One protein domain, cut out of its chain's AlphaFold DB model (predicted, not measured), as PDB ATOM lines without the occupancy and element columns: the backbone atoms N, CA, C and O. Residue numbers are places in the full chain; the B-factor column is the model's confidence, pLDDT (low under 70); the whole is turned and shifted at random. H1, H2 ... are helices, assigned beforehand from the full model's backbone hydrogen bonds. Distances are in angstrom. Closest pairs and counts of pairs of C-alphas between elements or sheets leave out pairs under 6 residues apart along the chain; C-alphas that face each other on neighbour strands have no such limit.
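This is residues 242 to 348 of the 555 residues of an uncharacterized protein of Chara braunii (UniProt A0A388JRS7). The longest helix, H4, slants away from a small up-and-down bundle of three helices, H2, H3 and H6, whose centres make a triangle. Short H5 packs on H4, and a long loop, residues 317 to 336, swings round the outside from H5 to H6. The 107 residues printed include six named helices, H1 to H6 in chain order, and no named strand: all helix. The whole is compact, with a radius of gyration of the C-alphas of 13.4 A and spans of 36 by 32 by 22 A.

Find C-alpha 288 at (-44.409, -0.697, -24.322); from there H4 runs 23.0 A to C-alpha 304 at (-29.986, 7.719, -8.468). H3 is residues 267 to 280, 20.2 A; H2 is 248 to 257, 14.4 A. Look for H1 at 242 to 245 and H5 at 312 to 316. H6, residues 337 to 348, 16.9 A, ends at (-19.899, 4.682, -35.083).

H4, with residues 291 to 295 alone, touches H3; C-alphas 280 and 291 are closest, 6.5 A. They form a hairpin, opposite ways at 36 degrees, a tilt only just steep. H4 touches H5 with residues 297 to 301 alone, C-alphas 301 and 314 closest at 6.5 A. H2 and H3 touch as a hairpin, C-alphas 256 and 272 closest at 5.8 A, a shallow tilt of 20 degrees. H2 touches H6 the same way, also at 20 degrees; C-alphas 248 and 340 are closest, 6.5 A. H1 is near H2 and H4. Every O i to N i+4 pair is within hydrogen-bond range in H2 to H6; H1 is too short for one.

The two farthest C-alphas, 322 and 348, are 41.0 A apart. The printed part has no cut; its long link joins H5 to H6. Look for pLDDT under 70 at residues 321 to 322, 324 and 328 to 338.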
ATOM      1  N   VAL A 242     -35.131  -7.232 -19.256       88.19
ATOM      2  CA  VAL A 242     -33.732  -7.577 -18.950       88.19
ATOM      3  C   VAL A 242     -33.368  -8.988 -19.432       88.19
ATOM      4  O   VAL A 242     -32.365  -9.162 -20.120       88.19
ATOM      5  N   TYR A 243     -34.240  -9.972 -19.196       82.44
ATOM      6  CA  TYR A 243     -34.036 -11.361 -19.618       82.44
ATOM      7  C   TYR A 243     -34.301 -11.573 -21.110       82.44
ATOM      8  O   TYR A 243     -33.725 -12.471 -21.718       82.44
ATOM      9  N   LYS A 244     -35.113 -10.710 -21.731       84.06
ATOM     10  CA  LYS A 244     -35.372 -10.715 -23.180       84.06
ATOM     11  C   LYS A 244     -34.201 -10.218 -24.012       84.06
ATOM     12  O   LYS A 244     -33.942 -10.783 -25.073       84.06
ATOM     13  N   VAL A 245     -33.547  -9.139 -23.577       83.69
ATOM     14  CA  VAL A 245     -32.328  -8.637 -24.234       83.69
ATOM     15  C   VAL A 245     -31.112  -9.485 -23.852       83.69
ATOM     16  O   VAL A 245     -30.167  -9.571 -24.642       83.69
ATOM     17  N   GLY A 246     -31.153 -10.123 -22.676       84.12
ATOM     18  CA  GLY A 246     -30.102 -10.989 -22.153       84.12
ATOM     19  C   GLY A 246     -28.758 -10.271 -22.141       84.12
ATOM     20  O   GLY A 246     -28.679  -9.082 -21.821       84.12
ATOM     21  N   GLN A 247     -27.715 -10.942 -22.620       81.19
ATOM     22  CA  GLN A 247     -26.360 -10.395 -22.698       81.19
ATOM     23  C   GLN A 247     -26.249  -9.030 -23.426       81.19
ATOM     24  O   GLN A 247     -25.300  -8.282 -23.171       81.19
ATOM     25  N   ASN A 248     -27.216  -8.648 -24.279       85.38
ATOM     26  CA  ASN A 248     -27.248  -7.320 -24.909       85.38
ATOM     27  C   ASN A 248     -27.529  -6.163 -23.937       85.38
ATOM     28  O   ASN A 248     -27.282  -5.014 -24.308       85.38
ATOM     29  N   VAL A 249     -27.984  -6.423 -22.705       89.50
ATOM     30  CA  VAL A 249     -28.175  -5.382 -21.680       89.50
ATOM     31  C   VAL A 249     -26.901  -4.568 -21.440       89.50
ATOM     32  O   VAL A 249     -26.973  -3.352 -21.290       89.50
ATOM     33  N   VAL A 250     -25.724  -5.200 -21.517       88.12
ATOM     34  CA  VAL A 250     -24.425  -4.522 -21.373       88.12
ATOM     35  C   VAL A 250     -24.176  -3.563 -22.544       88.12
ATOM     36  O   VAL A 250     -23.781  -2.418 -22.332       88.12
ATOM     37  N   ASN A 251     -24.502  -3.977 -23.775       88.25
ATOM     38  CA  ASN A 251     -24.386  -3.128 -24.966       88.25
ATOM     39  C   ASN A 251     -25.337  -1.916 -24.900       88.25
ATOM     40  O   ASN A 251     -24.971  -0.823 -25.346       88.25
ATOM     41  N   ILE A 252     -26.544  -2.108 -24.352       90.75
ATOM     42  CA  ILE A 252     -27.536  -1.045 -24.120       90.75
ATOM     43  C   ILE A 252     -27.039  -0.077 -23.042       90.75
ATOM     44  O   ILE A 252     -27.031   1.130 -23.273       90.75
ATOM     45  N   TRP A 253     -26.594  -0.603 -21.897       91.62
ATOM     46  CA  TRP A 253     -26.061   0.165 -20.771       91.62
ATOM     47  C   TRP A 253     -24.910   1.073 -21.199       91.62
ATOM     48  O   TRP A 253     -24.972   2.289 -21.029       91.62
ATOM     49  N   GLU A 254     -23.884   0.484 -21.815       89.00
ATOM     50  CA  GLU A 254     -22.750   1.222 -22.361       89.00
ATOM     51  C   GLU A 254     -23.211   2.302 -23.340       89.00
ATOM     52  O   GLU A 254     -22.777   3.438 -23.220       89.00
ATOM     53  N   PHE A 255     -24.111   1.982 -24.281       89.50
ATOM     54  CA  PHE A 255     -24.583   2.959 -25.264       89.50
ATOM     55  C   PHE A 255     -25.316   4.131 -24.607       89.50
ATOM     56  O   PHE A 255     -25.106   5.270 -25.011       89.50
ATOM     57  N   LEU A 256     -26.163   3.889 -23.605       90.06
ATOM     58  CA  LEU A 256     -26.872   4.955 -22.894       90.06
ATOM     59  C   LEU A 256     -25.893   5.875 -22.149       90.06
ATOM     60  O   LEU A 256     -25.940   7.098 -22.326       90.06
ATOM     61  N   PHE A 257     -24.981   5.288 -21.370       89.19
ATOM     62  CA  PHE A 257     -24.209   5.992 -20.341       89.19
ATOM     63  C   PHE A 257     -22.733   6.276 -20.704       89.19
ATOM     64  O   PHE A 257     -22.001   6.824 -19.881       89.19
ATOM     65  N   GLU A 258     -22.296   5.977 -21.938       76.88
ATOM     66  CA  GLU A 258     -20.902   6.081 -22.428       76.88
ATOM     67  C   GLU A 258     -20.180   7.384 -22.038       76.88
ATOM     68  O   GLU A 258     -19.028   7.368 -21.603       76.88
ATOM     69  N   THR A 259     -20.862   8.528 -22.159       72.44
ATOM     70  CA  THR A 259     -20.287   9.862 -21.899       72.44
ATOM     71  C   THR A 259     -20.329  10.304 -20.440       72.44
ATOM     72  O   THR A 259     -20.009  11.456 -20.161       72.44
ATOM     73  N   LYS A 260     -20.703   9.417 -19.509       78.44
ATOM     74  CA  LYS A 260     -20.872   9.725 -18.079       78.44
ATOM     75  C   LYS A 260     -21.751  10.956 -17.831       78.44
ATOM     76  O   LYS A 260     -21.371  11.867 -17.094       78.44
ATOM     77  N   SER A 261     -22.913  10.984 -18.482       81.31
ATOM     78  CA  SER A 261     -23.886  12.069 -18.347       81.31
ATOM     79  C   SER A 261     -24.233  12.315 -16.880       81.31
ATOM     80  O   SER A 261     -24.390  11.363 -16.114       81.31
ATOM     81  N   GLN A 262     -24.289  13.590 -16.487       78.56
ATOM     82  CA  GLN A 262     -24.461  13.995 -15.086       78.56
ATOM     83  C   GLN A 262     -25.931  14.114 -14.675       78.56
ATOM     84  O   GLN A 262     -26.243  14.003 -13.493       78.56
ATOM     85  N   ASP A 263     -26.832  14.315 -15.638       81.69
ATOM     86  CA  ASP A 263     -28.259  14.489 -15.396       81.69
ATOM     87  C   ASP A 263     -29.120  13.861 -16.510       81.69
ATOM     88  O   ASP A 263     -28.672  13.664 -17.641       81.69
ATOM     89  N   ARG A 264     -30.382  13.554 -16.177       87.56
ATOM     90  CA  ARG A 264     -31.368  12.941 -17.090       87.56
ATOM     91  C   ARG A 264     -31.832  13.880 -18.217       87.56
ATOM     92  O   ARG A 264     -32.430  13.418 -19.186       87.56
ATOM     93  N   GLY A 265     -31.604  15.188 -18.087       85.38
ATOM     94  CA  GLY A 265     -31.986  16.214 -19.058       85.38
ATOM     95  C   GLY A 265     -30.918  16.504 -20.116       85.38
ATOM     96  O   GLY A 265     -31.213  17.213 -21.082       85.38
ATOM     97  N   GLU A 266     -29.700  15.964 -19.975       88.56
ATOM     98  CA  GLU A 266     -28.608  16.222 -20.909       88.56
ATOM     99  C   GLU A 266     -29.018  15.823 -22.336       88.56
ATOM    100  O   GLU A 266     -29.366  14.676 -22.625       88.56
ATOM    101  N   HIS A 267     -28.953  16.776 -23.269       86.56
ATOM    102  CA  HIS A 267     -29.442  16.598 -24.639       86.56
ATOM    103  C   HIS A 267     -28.813  15.388 -25.359       86.56
ATOM    104  O   HIS A 267     -29.469  14.729 -26.169       86.56
ATOM    105  N   THR A 268     -27.552  15.064 -25.056       86.56
ATOM    106  CA  THR A 268     -26.867  13.881 -25.600       86.56
ATOM    107  C   THR A 268     -27.494  12.582 -25.077       86.56
ATOM    108  O   THR A 268     -27.815  11.702 -25.877       86.56
ATOM    109  N   TYR A 269     -27.738  12.496 -23.766       90.06
ATOM    110  CA  TYR A 269     -28.373  11.368 -23.094       90.06
ATOM    111  C   TYR A 269     -29.803  11.150 -23.602       90.06
ATOM    112  O   TYR A 269     -30.131  10.058 -24.071       90.06
ATOM    113  N   VAL A 270     -30.623  12.206 -23.618       89.94
ATOM    114  CA  VAL A 270     -32.022  12.160 -24.082       89.94
ATOM    115  C   VAL A 270     -32.114  11.619 -25.515       89.94
ATOM    116  O   VAL A 270     -32.952  10.762 -25.808       89.94
ATOM    117  N   LEU A 271     -31.214  12.040 -26.412       88.75
ATOM    118  CA  LEU A 271     -31.155  11.508 -27.777       88.75
ATOM    119  C   LEU A 271     -30.798  10.015 -27.831       88.75
ATOM    120  O   LEU A 271     -31.345   9.300 -28.675       88.75
ATOM    121  N   ARG A 272     -29.912   9.517 -26.957       89.06
ATOM    122  CA  ARG A 272     -29.604   8.077 -26.879       89.06
ATOM    123  C   ARG A 272     -30.766   7.283 -26.295       89.06
ATOM    124  O   ARG A 272     -31.124   6.262 -26.878       89.06
ATOM    125  N   ARG A 273     -31.414   7.779 -25.236       91.50
ATOM    126  CA  ARG A 273     -32.614   7.167 -24.644       91.50
ATOM    127  C   ARG A 273     -33.716   6.979 -25.690       91.50
ATOM    128  O   ARG A 273     -34.207   5.868 -25.867       91.50
ATOM    129  N   ILE A 274     -34.028   8.023 -26.466       90.50
ATOM    130  CA  ILE A 274     -35.022   7.971 -27.557       90.50
ATOM    131  C   ILE A 274     -34.634   6.954 -28.645       90.50
ATOM    132  O   ILE A 274     -35.512   6.324 -29.239       90.50
ATOM    133  N   LYS A 275     -33.337   6.777 -28.939       89.88
ATOM    134  CA  LYS A 275     -32.875   5.743 -29.881       89.88
ATOM    135  C   LYS A 275     -33.096   4.339 -29.323       89.88
ATOM    136  O   LYS A 275     -33.683   3.522 -30.023       89.88
ATOM    137  N   VAL A 276     -32.684   4.066 -28.083       90.50
ATOM    138  CA  VAL A 276     -32.869   2.742 -27.462       90.50
ATOM    139  C   VAL A 276     -34.352   2.401 -27.322       90.50
ATOM    140  O   VAL A 276     -34.749   1.304 -27.693       90.50
ATOM    141  N   GLU A 277     -35.198   3.347 -26.906       90.75
ATOM    142  CA  GLU A 277     -36.650   3.137 -26.829       90.75
ATOM    143  C   GLU A 277     -37.258   2.755 -28.193       90.75
ATOM    144  O   GLU A 277     -38.129   1.893 -28.276       90.75
ATOM    145  N   LYS A 278     -36.769   3.342 -29.295       89.56
ATOM    146  CA  LYS A 278     -37.188   2.956 -30.655       89.56
ATOM    147  C   LYS A 278     -36.692   1.570 -31.071       89.56
ATOM    148  O   LYS A 278     -37.392   0.915 -31.837       89.56
ATOM    149  N   LEU A 279     -35.521   1.137 -30.599       88.75
ATOM    150  CA  LEU A 279     -34.963  -0.191 -30.886       88.75
ATOM    151  C   LEU A 279     -35.654  -1.302 -30.087       88.75
ATOM    152  O   LEU A 279     -35.849  -2.394 -30.609       88.75
ATOM    153  N   LEU A 280     -36.043  -1.017 -28.843       88.50
ATOM    154  CA  LEU A 280     -36.717  -1.974 -27.961       88.50
ATOM    155  C   LEU A 280     -38.231  -2.077 -28.211       88.50
ATOM    156  O   LEU A 280     -38.885  -2.946 -27.639       88.50
ATOM    157  N   ARG A 281     -38.798  -1.230 -29.078       89.50
ATOM    158  CA  ARG A 281     -40.240  -1.170 -29.342       89.50
ATOM    159  C   ARG A 281     -40.771  -2.452 -29.995       89.50
ATOM    160  O   ARG A 281     -40.492  -2.730 -31.158       89.50
ATOM    161  N   GLY A 282     -41.582  -3.203 -29.254       83.62
ATOM    162  CA  GLY A 282     -42.096  -4.524 -29.615       83.62
ATOM    163  C   GLY A 282     -41.060  -5.649 -29.519       83.62
ATOM    164  O   GLY A 282     -41.323  -6.758 -29.999       83.62
ATOM    165  N   TYR A 283     -39.883  -5.396 -28.933       84.00
ATOM    166  CA  TYR A 283     -38.781  -6.357 -28.881       84.00
ATOM    167  C   TYR A 283     -39.194  -7.613 -28.112       84.00
ATOM    168  O   TYR A 283     -39.656  -7.537 -26.974       84.00
ATOM    169  N   HIS A 284     -39.091  -8.777 -28.762       82.06
ATOM    170  CA  HIS A 284     -39.566 -10.063 -28.227       82.06
ATOM    171  C   HIS A 284     -40.994  -9.986 -27.645       82.06
ATOM    172  O   HIS A 284     -41.297 -10.580 -26.608       82.06
ATOM    173  N   LYS A 285     -41.868  -9.233 -28.336       81.25
ATOM    174  CA  LYS A 285     -43.266  -8.947 -27.968       81.25
ATOM    175  C   LYS A 285     -43.456  -8.268 -26.604       81.25
ATOM    176  O   LYS A 285     -44.546  -8.339 -26.039       81.25
ATOM    177  N   ALA A 286     -42.432  -7.611 -26.067       82.81
ATOM    178  CA  ALA A 286     -42.607  -6.798 -24.876       82.81
ATOM    179  C   ALA A 286     -43.708  -5.737 -25.110       82.81
ATOM    180  O   ALA A 286     -43.777  -5.145 -26.189       82.81
ATOM    181  N   PRO A 287     -44.600  -5.496 -24.134       85.62
ATOM    182  CA  PRO A 287     -45.532  -4.381 -24.191       85.62
ATOM    183  C   PRO A 287     -44.805  -3.076 -23.843       85.62
ATOM    184  O   PRO A 287     -44.017  -3.041 -22.897       85.62
ATOM    185  N   SER A 288     -45.140  -1.964 -24.507       87.75
ATOM    186  CA  SER A 288     -44.409  -0.697 -24.322       87.75
ATOM    187  C   SER A 288     -44.379  -0.127 -22.903       87.75
ATOM    188  O   SER A 288     -43.477   0.644 -22.593       87.75
ATOM    189  N   LYS A 289     -45.283  -0.538 -22.001       87.88
ATOM    190  CA  LYS A 289     -45.142  -0.215 -20.571       87.88
ATOM    191  C   LYS A 289     -43.842  -0.798 -19.990       87.88
ATOM    192  O   LYS A 289     -43.137  -0.095 -19.283       87.88
ATOM    193  N   ARG A 290     -43.516  -2.056 -20.311       87.25
ATOM    194  CA  ARG A 290     -42.316  -2.754 -19.815       87.25
ATOM    195  C   ARG A 290     -41.032  -2.263 -20.480       87.25
ATOM    196  O   ARG A 290     -40.011  -2.198 -19.814       87.25
ATOM    197  N   GLU A 291     -41.097  -1.867 -21.753       89.94
ATOM    198  CA  GLU A 291     -39.986  -1.191 -22.449       89.94
ATOM    199  C   GLU A 291     -39.560   0.085 -21.718       89.94
ATOM    200  O   GLU A 291     -38.373   0.308 -21.492       89.94
ATOM    201  N   VAL A 292     -40.542   0.895 -21.312       89.31
ATOM    202  CA  VAL A 292     -40.314   2.126 -20.549       89.31
ATOM    203  C   VAL A 292     -39.820   1.806 -19.136       89.31
ATOM    204  O   VAL A 292     -38.758   2.292 -18.767       89.31
ATOM    205  N   SER A 293     -40.489   0.915 -18.391       90.88
ATOM    206  CA  SER A 293     -40.055   0.522 -17.037       90.88
ATOM    207  C   SER A 293     -38.628  -0.038 -16.990       90.88
ATOM    208  O   SER A 293     -37.892   0.267 -16.058       90.88
ATOM    209  N   PHE A 294     -38.206  -0.813 -17.993       94.00
ATOM    210  CA  PHE A 294     -36.825  -1.290 -18.108       94.00
ATOM    211  C   PHE A 294     -35.829  -0.129 -18.230       94.00
ATOM    212  O   PHE A 294     -34.856  -0.081 -17.479       94.00
ATOM    213  N   LEU A 295     -36.081   0.831 -19.130       94.56
ATOM    214  CA  LEU A 295     -35.214   2.004 -19.298       94.56
ATOM    215  C   LEU A 295     -35.192   2.889 -18.048       94.56
ATOM    216  O   LEU A 295     -34.118   3.328 -17.642       94.56
ATOM    217  N   ASP A 296     -36.341   3.097 -17.411       93.12
ATOM    218  CA  ASP A 296     -36.455   3.911 -16.199       93.12
ATOM    219  C   ASP A 296     -35.702   3.272 -15.017       93.12
ATOM    220  O   ASP A 296     -35.046   3.979 -14.250       93.12
ATOM    221  N   ARG A 297     -35.703   1.932 -14.904       93.56
ATOM    222  CA  ARG A 297     -34.865   1.207 -13.933       93.56
ATOM    223  C   ARG A 297     -33.374   1.349 -14.248       93.56
ATOM    224  O   ARG A 297     -32.610   1.636 -13.332       93.56
ATOM    225  N   LEU A 298     -32.947   1.232 -15.514       93.81
ATOM    226  CA  LEU A 298     -31.546   1.497 -15.889       93.81
ATOM    227  C   LEU A 298     -31.121   2.936 -15.541       93.81
ATOM    228  O   LEU A 298     -29.999   3.153 -15.084       93.81
ATOM    229  N   GLU A 299     -32.008   3.918 -15.722       93.31
ATOM    230  CA  GLU A 299     -31.766   5.295 -15.282       93.31
ATOM    231  C   GLU A 299     -31.635   5.409 -13.764       93.31
ATOM    232  O   GLU A 299     -30.725   6.087 -13.294       93.31
ATOM    233  N   THR A 300     -32.500   4.754 -12.989       92.56
ATOM    234  CA  THR A 300     -32.417   4.783 -11.522       92.56
ATOM    235  C   THR A 300     -31.154   4.098 -10.999       92.56
ATOM    236  O   THR A 300     -30.510   4.647 -10.103       92.56
ATOM    237  N   MET A 301     -30.710   2.988 -11.601       92.81
ATOM    238  CA  MET A 301     -29.394   2.400 -11.306       92.81
ATOM    239  C   MET A 301     -28.266   3.425 -11.494       92.81
ATOM    240  O   MET A 301     -27.406   3.582 -10.628       92.81
ATOM    241  N   TYR A 302     -28.254   4.104 -12.642       92.12
ATOM    242  CA  TYR A 302     -27.139   4.950 -13.051       92.12
ATOM    243  C   TYR A 302     -27.143   6.331 -12.368       92.12
ATOM    244  O   TYR A 302     -26.133   6.731 -11.792       92.12
ATOM    245  N   PHE A 303     -28.264   7.059 -12.406       91.19
ATOM    246  CA  PHE A 303     -28.365   8.426 -11.881       91.19
ATOM    247  C   PHE A 303     -28.632   8.472 -10.372       91.19
ATOM    248  O   PHE A 303     -28.025   9.286  -9.677       91.19
ATOM    249  N   ASP A 304     -29.520   7.615  -9.858       91.12
ATOM    250  CA  ASP A 304     -29.986   7.719  -8.468       91.12
ATOM    251  C   ASP A 304     -29.109   6.875  -7.527       91.12
ATOM    252  O   ASP A 304     -28.703   7.342  -6.463       91.12
ATOM    253  N   GLN A 305     -28.778   5.642  -7.935       89.56
ATOM    254  CA  GLN A 305     -27.944   4.707  -7.164       89.56
ATOM    255  C   GLN A 305     -26.438   4.821  -7.479       89.56
ATOM    256  O   GLN A 305     -25.624   4.186  -6.811       89.56
ATOM    257  N   GLN A 306     -26.050   5.640  -8.469       87.00
ATOM    258  CA  GLN A 306     -24.658   5.871  -8.905       87.00
ATOM    259  C   GLN A 306     -23.890   4.586  -9.276       87.00
ATOM    260  O   GLN A 306     -22.665   4.499  -9.144       87.00
ATOM    261  N   ILE A 307     -24.602   3.571  -9.771       86.56
ATOM    262  CA  ILE A 307     -24.013   2.313 -10.223       86.56
ATOM    263  C   ILE A 307     -23.304   2.562 -11.559       86.56
ATOM    264  O   ILE A 307     -23.922   2.955 -12.541       86.56
ATOM    265  N   GLY A 308     -21.989   2.321 -11.613       84.69
ATOM    266  CA  GLY A 308     -21.170   2.596 -12.805       84.69
ATOM    267  C   GLY A 308     -21.199   1.520 -13.901       84.69
ATOM    268  O   GLY A 308     -20.726   1.771 -15.009       84.69
ATOM    269  N   ALA A 309     -21.724   0.326 -13.616       88.56
ATOM    270  CA  ALA A 309     -21.778  -0.801 -14.548       88.56
ATOM    271  C   ALA A 309     -23.019  -1.667 -14.292       88.56
ATOM    272  O   ALA A 309     -23.362  -1.924 -13.138       88.56
ATOM    273  N   PHE A 310     -23.662  -2.151 -15.356       89.75
ATOM    274  CA  PHE A 310     -24.840  -3.004 -15.225       89.75
ATOM    275  C   PHE A 310     -24.539  -4.289 -14.432       89.75
ATOM    276  O   PHE A 310     -23.592  -5.014 -14.737       89.75
ATOM    277  N   THR A 311     -25.398  -4.603 -13.462       89.75
ATOM    278  CA  THR A 311     -25.445  -5.895 -12.765       89.75
ATOM    279  C   THR A 311     -26.905  -6.264 -12.496       89.75
ATOM    280  O   THR A 311     -27.700  -5.385 -12.175       89.75
ATOM    281  N   ILE A 312     -27.258  -7.553 -12.573       86.19
ATOM    282  CA  ILE A 312     -28.619  -8.027 -12.250       86.19
ATOM    283  C   ILE A 312     -28.993  -7.682 -10.799       86.19
ATOM    284  O   ILE A 312     -30.092  -7.201 -10.552       86.19
ATOM    285  N   ALA A 313     -28.055  -7.815  -9.855       87.06
ATOM    286  CA  ALA A 313     -28.274  -7.437  -8.458       87.06
ATOM    287  C   ALA A 313     -28.611  -5.941  -8.284       87.06
ATOM    288  O   ALA A 313     -29.506  -5.606  -7.518       87.06
ATOM    289  N   GLY A 314     -27.940  -5.047  -9.020       86.81
ATOM    290  CA  GLY A 314     -28.268  -3.617  -9.026       86.81
ATOM    291  C   GLY A 314     -29.536  -3.270  -9.810       86.81
ATOM    292  O   GLY A 314     -30.126  -2.226  -9.580       86.81
ATOM    293  N   TYR A 315     -29.976  -4.127 -10.734       90.12
ATOM    294  CA  TYR A 315     -31.271  -3.973 -11.404       90.12
ATOM    295  C   TYR A 315     -32.423  -4.387 -10.474       90.12
ATOM    296  O   TYR A 315     -33.446  -3.706 -10.423       90.12
ATOM    297  N   ALA A 316     -32.225  -5.438  -9.671       88.06
ATOM    298  CA  ALA A 316     -33.177  -5.890  -8.654       88.06
ATOM    299  C   ALA A 316     -33.464  -4.818  -7.582       88.06
ATOM    300  O   ALA A 316     -34.601  -4.676  -7.144       88.06
ATOM    301  N   THR A 317     -32.479  -3.990  -7.206       87.50
ATOM    302  CA  THR A 317     -32.675  -2.872  -6.257       87.50
ATOM    303  C   THR A 317     -33.476  -1.695  -6.826       87.50
ATOM    304  O   THR A 317     -33.669  -0.702  -6.125       87.50
ATOM    305  N   CYS A 318     -33.917  -1.745  -8.087       88.06
ATOM    306  CA  CYS A 318     -34.776  -0.725  -8.702       88.06
ATOM    307  C   CYS A 318     -36.268  -1.101  -8.719       88.06
ATOM    308  O   CYS A 318     -37.075  -0.352  -9.273       88.06
ATOM    309  N   PHE A 319     -36.639  -2.243  -8.141       86.31
ATOM    310  CA  PHE A 319     -38.030  -2.646  -7.951       86.31
ATOM    311  C   PHE A 319     -38.567  -2.055  -6.641       86.31
ATOM    312  O   PHE A 319     -37.840  -1.926  -5.657       86.31
ATOM    313  N   VAL A 320     -39.837  -1.650  -6.644       77.69
ATOM    314  CA  VAL A 320     -40.521  -1.128  -5.449       77.69
ATOM    315  C   VAL A 320     -41.087  -2.272  -4.612       77.69
ATOM    316  O   VAL A 320     -41.450  -3.310  -5.162       77.69
ATOM    317  N   ASP A 321     -41.210  -2.067  -3.296       60.75
ATOM    318  CA  ASP A 321     -41.785  -3.051  -2.371       60.75
ATOM    319  C   ASP A 321     -43.163  -3.542  -2.866       60.75
ATOM    320  O   ASP A 321     -44.151  -2.804  -2.838       60.75
ATOM    321  N   GLY A 322     -43.220  -4.795  -3.330       55.84
ATOM    322  CA  GLY A 322     -44.423  -5.430  -3.880       55.84
ATOM    323  C   GLY A 322     -44.417  -5.696  -5.394       55.84
ATOM    324  O   GLY A 322     -45.332  -6.368  -5.868       55.84
ATOM    325  N   GLU A 323     -43.417  -5.236  -6.156       71.38
ATOM    326  CA  GLU A 323     -43.122  -5.819  -7.476       71.38
ATOM    327  C   GLU A 323     -42.217  -7.047  -7.306       71.38
ATOM    328  O   GLU A 323     -41.146  -6.954  -6.710       71.38
ATOM    329  N   ASP A 324     -42.644  -8.193  -7.839       69.12
ATOM    330  CA  ASP A 324     -41.868  -9.433  -7.796       69.12
ATOM    331  C   ASP A 324     -40.836  -9.473  -8.938       69.12
ATOM    332  O   ASP A 324     -41.171  -9.229 -10.105       69.12
ATOM    333  N   PHE A 325     -39.580  -9.761  -8.597       79.81
ATOM    334  CA  PHE A 325     -38.469  -9.903  -9.536       79.81
ATOM    335  C   PHE A 325     -37.541 -11.025  -9.091       79.81
ATOM    336  O   PHE A 325     -36.776 -10.884  -8.134       79.81
ATOM    337  N   ASP A 326     -37.574 -12.123  -9.838       75.62
ATOM    338  CA  ASP A 326     -36.650 -13.231  -9.655       75.62
ATOM    339  C   ASP A 326     -35.299 -12.895 -10.300       75.62
ATOM    340  O   ASP A 326     -35.128 -12.985 -11.514       75.62
ATOM    341  N   ALA A 327     -34.334 -12.490  -9.470       73.56
ATOM    342  CA  ALA A 327     -32.974 -12.188  -9.907       73.56
ATOM    343  C   ALA A 327     -32.204 -13.428 -10.405       73.56
ATOM    344  O   ALA A 327     -31.236 -13.265 -11.154       73.56
ATOM    345  N   ASP A 328     -32.632 -14.637 -10.023       63.31
ATOM    346  CA  ASP A 328     -32.057 -15.910 -10.464       63.31
ATOM    347  C   ASP A 328     -32.733 -16.444 -11.752       63.31
ATOM    348  O   ASP A 328     -32.369 -17.520 -12.240       63.31
ATOM    349  N   ASP A 329     -33.666 -15.686 -12.355       64.12
ATOM    350  CA  ASP A 329     -34.261 -16.029 -13.652       64.12
ATOM    351  C   ASP A 329     -33.224 -16.023 -14.799       64.12
ATOM    352  O   ASP A 329     -32.154 -15.409 -14.760       64.12
ATOM    353  N   SER A 330     -33.540 -16.777 -15.848       59.88
ATOM    354  CA  SER A 330     -32.665 -17.097 -16.975       59.88
ATOM    355  C   SER A 330     -32.894 -16.202 -18.198       59.88
ATOM    356  O   SER A 330     -33.979 -15.674 -18.423       59.88
ATOM    357  N   GLU A 331     -31.879 -16.056 -19.057       62.19
ATOM    358  CA  GLU A 331     -32.045 -15.327 -20.322       62.19
ATOM    359  C   GLU A 331     -32.985 -16.068 -21.296       62.19
ATOM    360  O   GLU A 331     -32.819 -17.256 -21.601       62.19
ATOM    361  N   GLU A 332     -33.950 -15.327 -21.841       64.38
ATOM    362  CA  GLU A 332     -34.834 -15.767 -22.919       64.38
ATOM    363  C   GLU A 332     -34.015 -15.985 -24.203       64.38
ATOM    364  O   GLU A 332     -32.984 -15.342 -24.409       64.38
ATOM    365  N   GLU A 333     -34.432 -16.893 -25.094       52.97
ATOM    366  CA  GLU A 333     -33.613 -17.210 -26.270       52.97
ATOM    367  C   GLU A 333     -33.593 -16.083 -27.318       52.97
ATOM    368  O   GLU A 333     -34.329 -16.108 -28.304       52.97
ATOM    369  N   SER A 334     -32.687 -15.122 -27.135       55.88
ATOM    370  CA  SER A 334     -32.387 -14.103 -28.130       55.88
ATOM    371  C   SER A 334     -31.522 -14.677 -29.251       55.88
ATOM    372  O   SER A 334     -30.334 -14.957 -29.084       55.88
ATOM    373  N   ILE A 335     -32.127 -14.822 -30.429       54.34
ATOM    374  CA  ILE A 335     -31.417 -15.065 -31.694       54.34
ATOM    375  C   ILE A 335     -30.900 -13.762 -32.330       54.34
ATOM    376  O   ILE A 335     -30.344 -13.792 -33.429       54.34
ATOM    377  N   ASP A 336     -31.112 -12.611 -31.683       61.28
ATOM    378  CA  ASP A 336     -31.018 -11.316 -32.344       61.28
ATOM    379  C   ASP A 336     -29.648 -10.637 -32.212       61.28
ATOM    380  O   ASP A 336     -29.437  -9.704 -31.434       61.28
ATOM    381  N   GLY A 337     -28.721 -11.056 -33.074       61.59
ATOM    382  CA  GLY A 337     -27.494 -10.303 -33.348       61.59
ATOM    383  C   GLY A 337     -27.742  -8.922 -33.984       61.59
ATOM    384  O   GLY A 337     -26.817  -8.108 -34.040       61.59
ATOM    385  N   THR A 338     -28.967  -8.622 -34.443       68.75
ATOM    386  CA  THR A 338     -29.313  -7.319 -35.033       68.75
ATOM    387  C   THR A 338     -29.252  -6.211 -33.990       68.75
ATOM    388  O   THR A 338     -28.658  -5.172 -34.269       68.75
ATOM    389  N   LEU A 339     -29.784  -6.425 -32.779       76.38
ATOM    390  CA  LEU A 339     -29.710  -5.446 -31.690       76.38
ATOM    391  C   LEU A 339     -28.258  -5.031 -31.392       76.38
ATOM    392  O   LEU A 339     -27.961  -3.837 -31.332       76.38
ATOM    393  N   GLN A 340     -27.335  -5.996 -31.304       77.62
ATOM    394  CA  GLN A 340     -25.906  -5.721 -31.117       77.62
ATOM    395  C   GLN A 340     -25.313  -4.931 -32.296       77.62
ATOM    396  O   GLN A 340     -24.634  -3.924 -32.088       77.62
ATOM    397  N   ALA A 341     -25.588  -5.356 -33.534       79.25
ATOM    398  CA  ALA A 341     -25.071  -4.705 -34.737       79.25
ATOM    399  C   ALA A 341     -25.592  -3.264 -34.907       79.25
ATOM    400  O   ALA A 341     -24.836  -2.376 -35.305       79.25
ATOM    401  N   VAL A 342     -26.860  -3.010 -34.575       80.31
ATOM    402  CA  VAL A 342     -27.477  -1.680 -34.682       80.31
ATOM    403  C   VAL A 342     -26.957  -0.738 -33.595       80.31
ATOM    404  O   VAL A 342     -26.626   0.407 -33.907       80.31
ATOM    405  N   LEU A 343     -26.796  -1.209 -32.352       80.44
ATOM    406  CA  LEU A 343     -26.154  -0.424 -31.290       80.44
ATOM    407  C   LEU A 343     -24.704  -0.063 -31.663       80.44
ATOM    408  O   LEU A 343     -24.305   1.093 -31.517       80.44
ATOM    409  N   ALA A 344     -23.936  -1.006 -32.218       79.56
ATOM    410  CA  ALA A 344     -22.574  -0.750 -32.693       79.56
ATOM    411  C   ALA A 344     -22.526   0.269 -33.852       79.56
ATOM    412  O   ALA A 344     -21.704   1.188 -33.836       79.56
ATOM    413  N   ALA A 345     -23.434   0.159 -34.828       80.44
ATOM    414  CA  ALA A 345     -23.534   1.107 -35.939       80.44
ATOM    415  C   ALA A 345     -23.913   2.527 -35.472       80.44
ATOM    416  O   ALA A 345     -23.401   3.516 -36.001       80.44
ATOM    417  N   GLU A 346     -24.772   2.652 -34.456       74.69
ATOM    418  CA  GLU A 346     -25.130   3.950 -33.875       74.69
ATOM    419  C   GLU A 346     -23.982   4.590 -33.076       74.69
ATOM    420  O   GLU A 346     -23.817   5.810 -33.166       74.69
ATOM    421  N   ARG A 347     -23.133   3.807 -32.386       75.75
ATOM    422  CA  ARG A 347     -21.880   4.325 -31.788       75.75
ATOM    423  C   ARG A 347     -20.957   4.914 -32.863       75.75
ATOM    424  O   ARG A 347     -20.516   6.054 -32.744       75.75
ATOM    425  N   GLN A 348     -20.744   4.200 -33.974       70.88
ATOM    426  CA  GLN A 348     -19.899   4.682 -35.083       70.88
ATOM    427  C   GLN A 348     -20.434   5.965 -35.745       70.88
ATOM    428  O   GLN A 348     -19.656   6.856 -36.102       70.88
TER     429      GLN A 348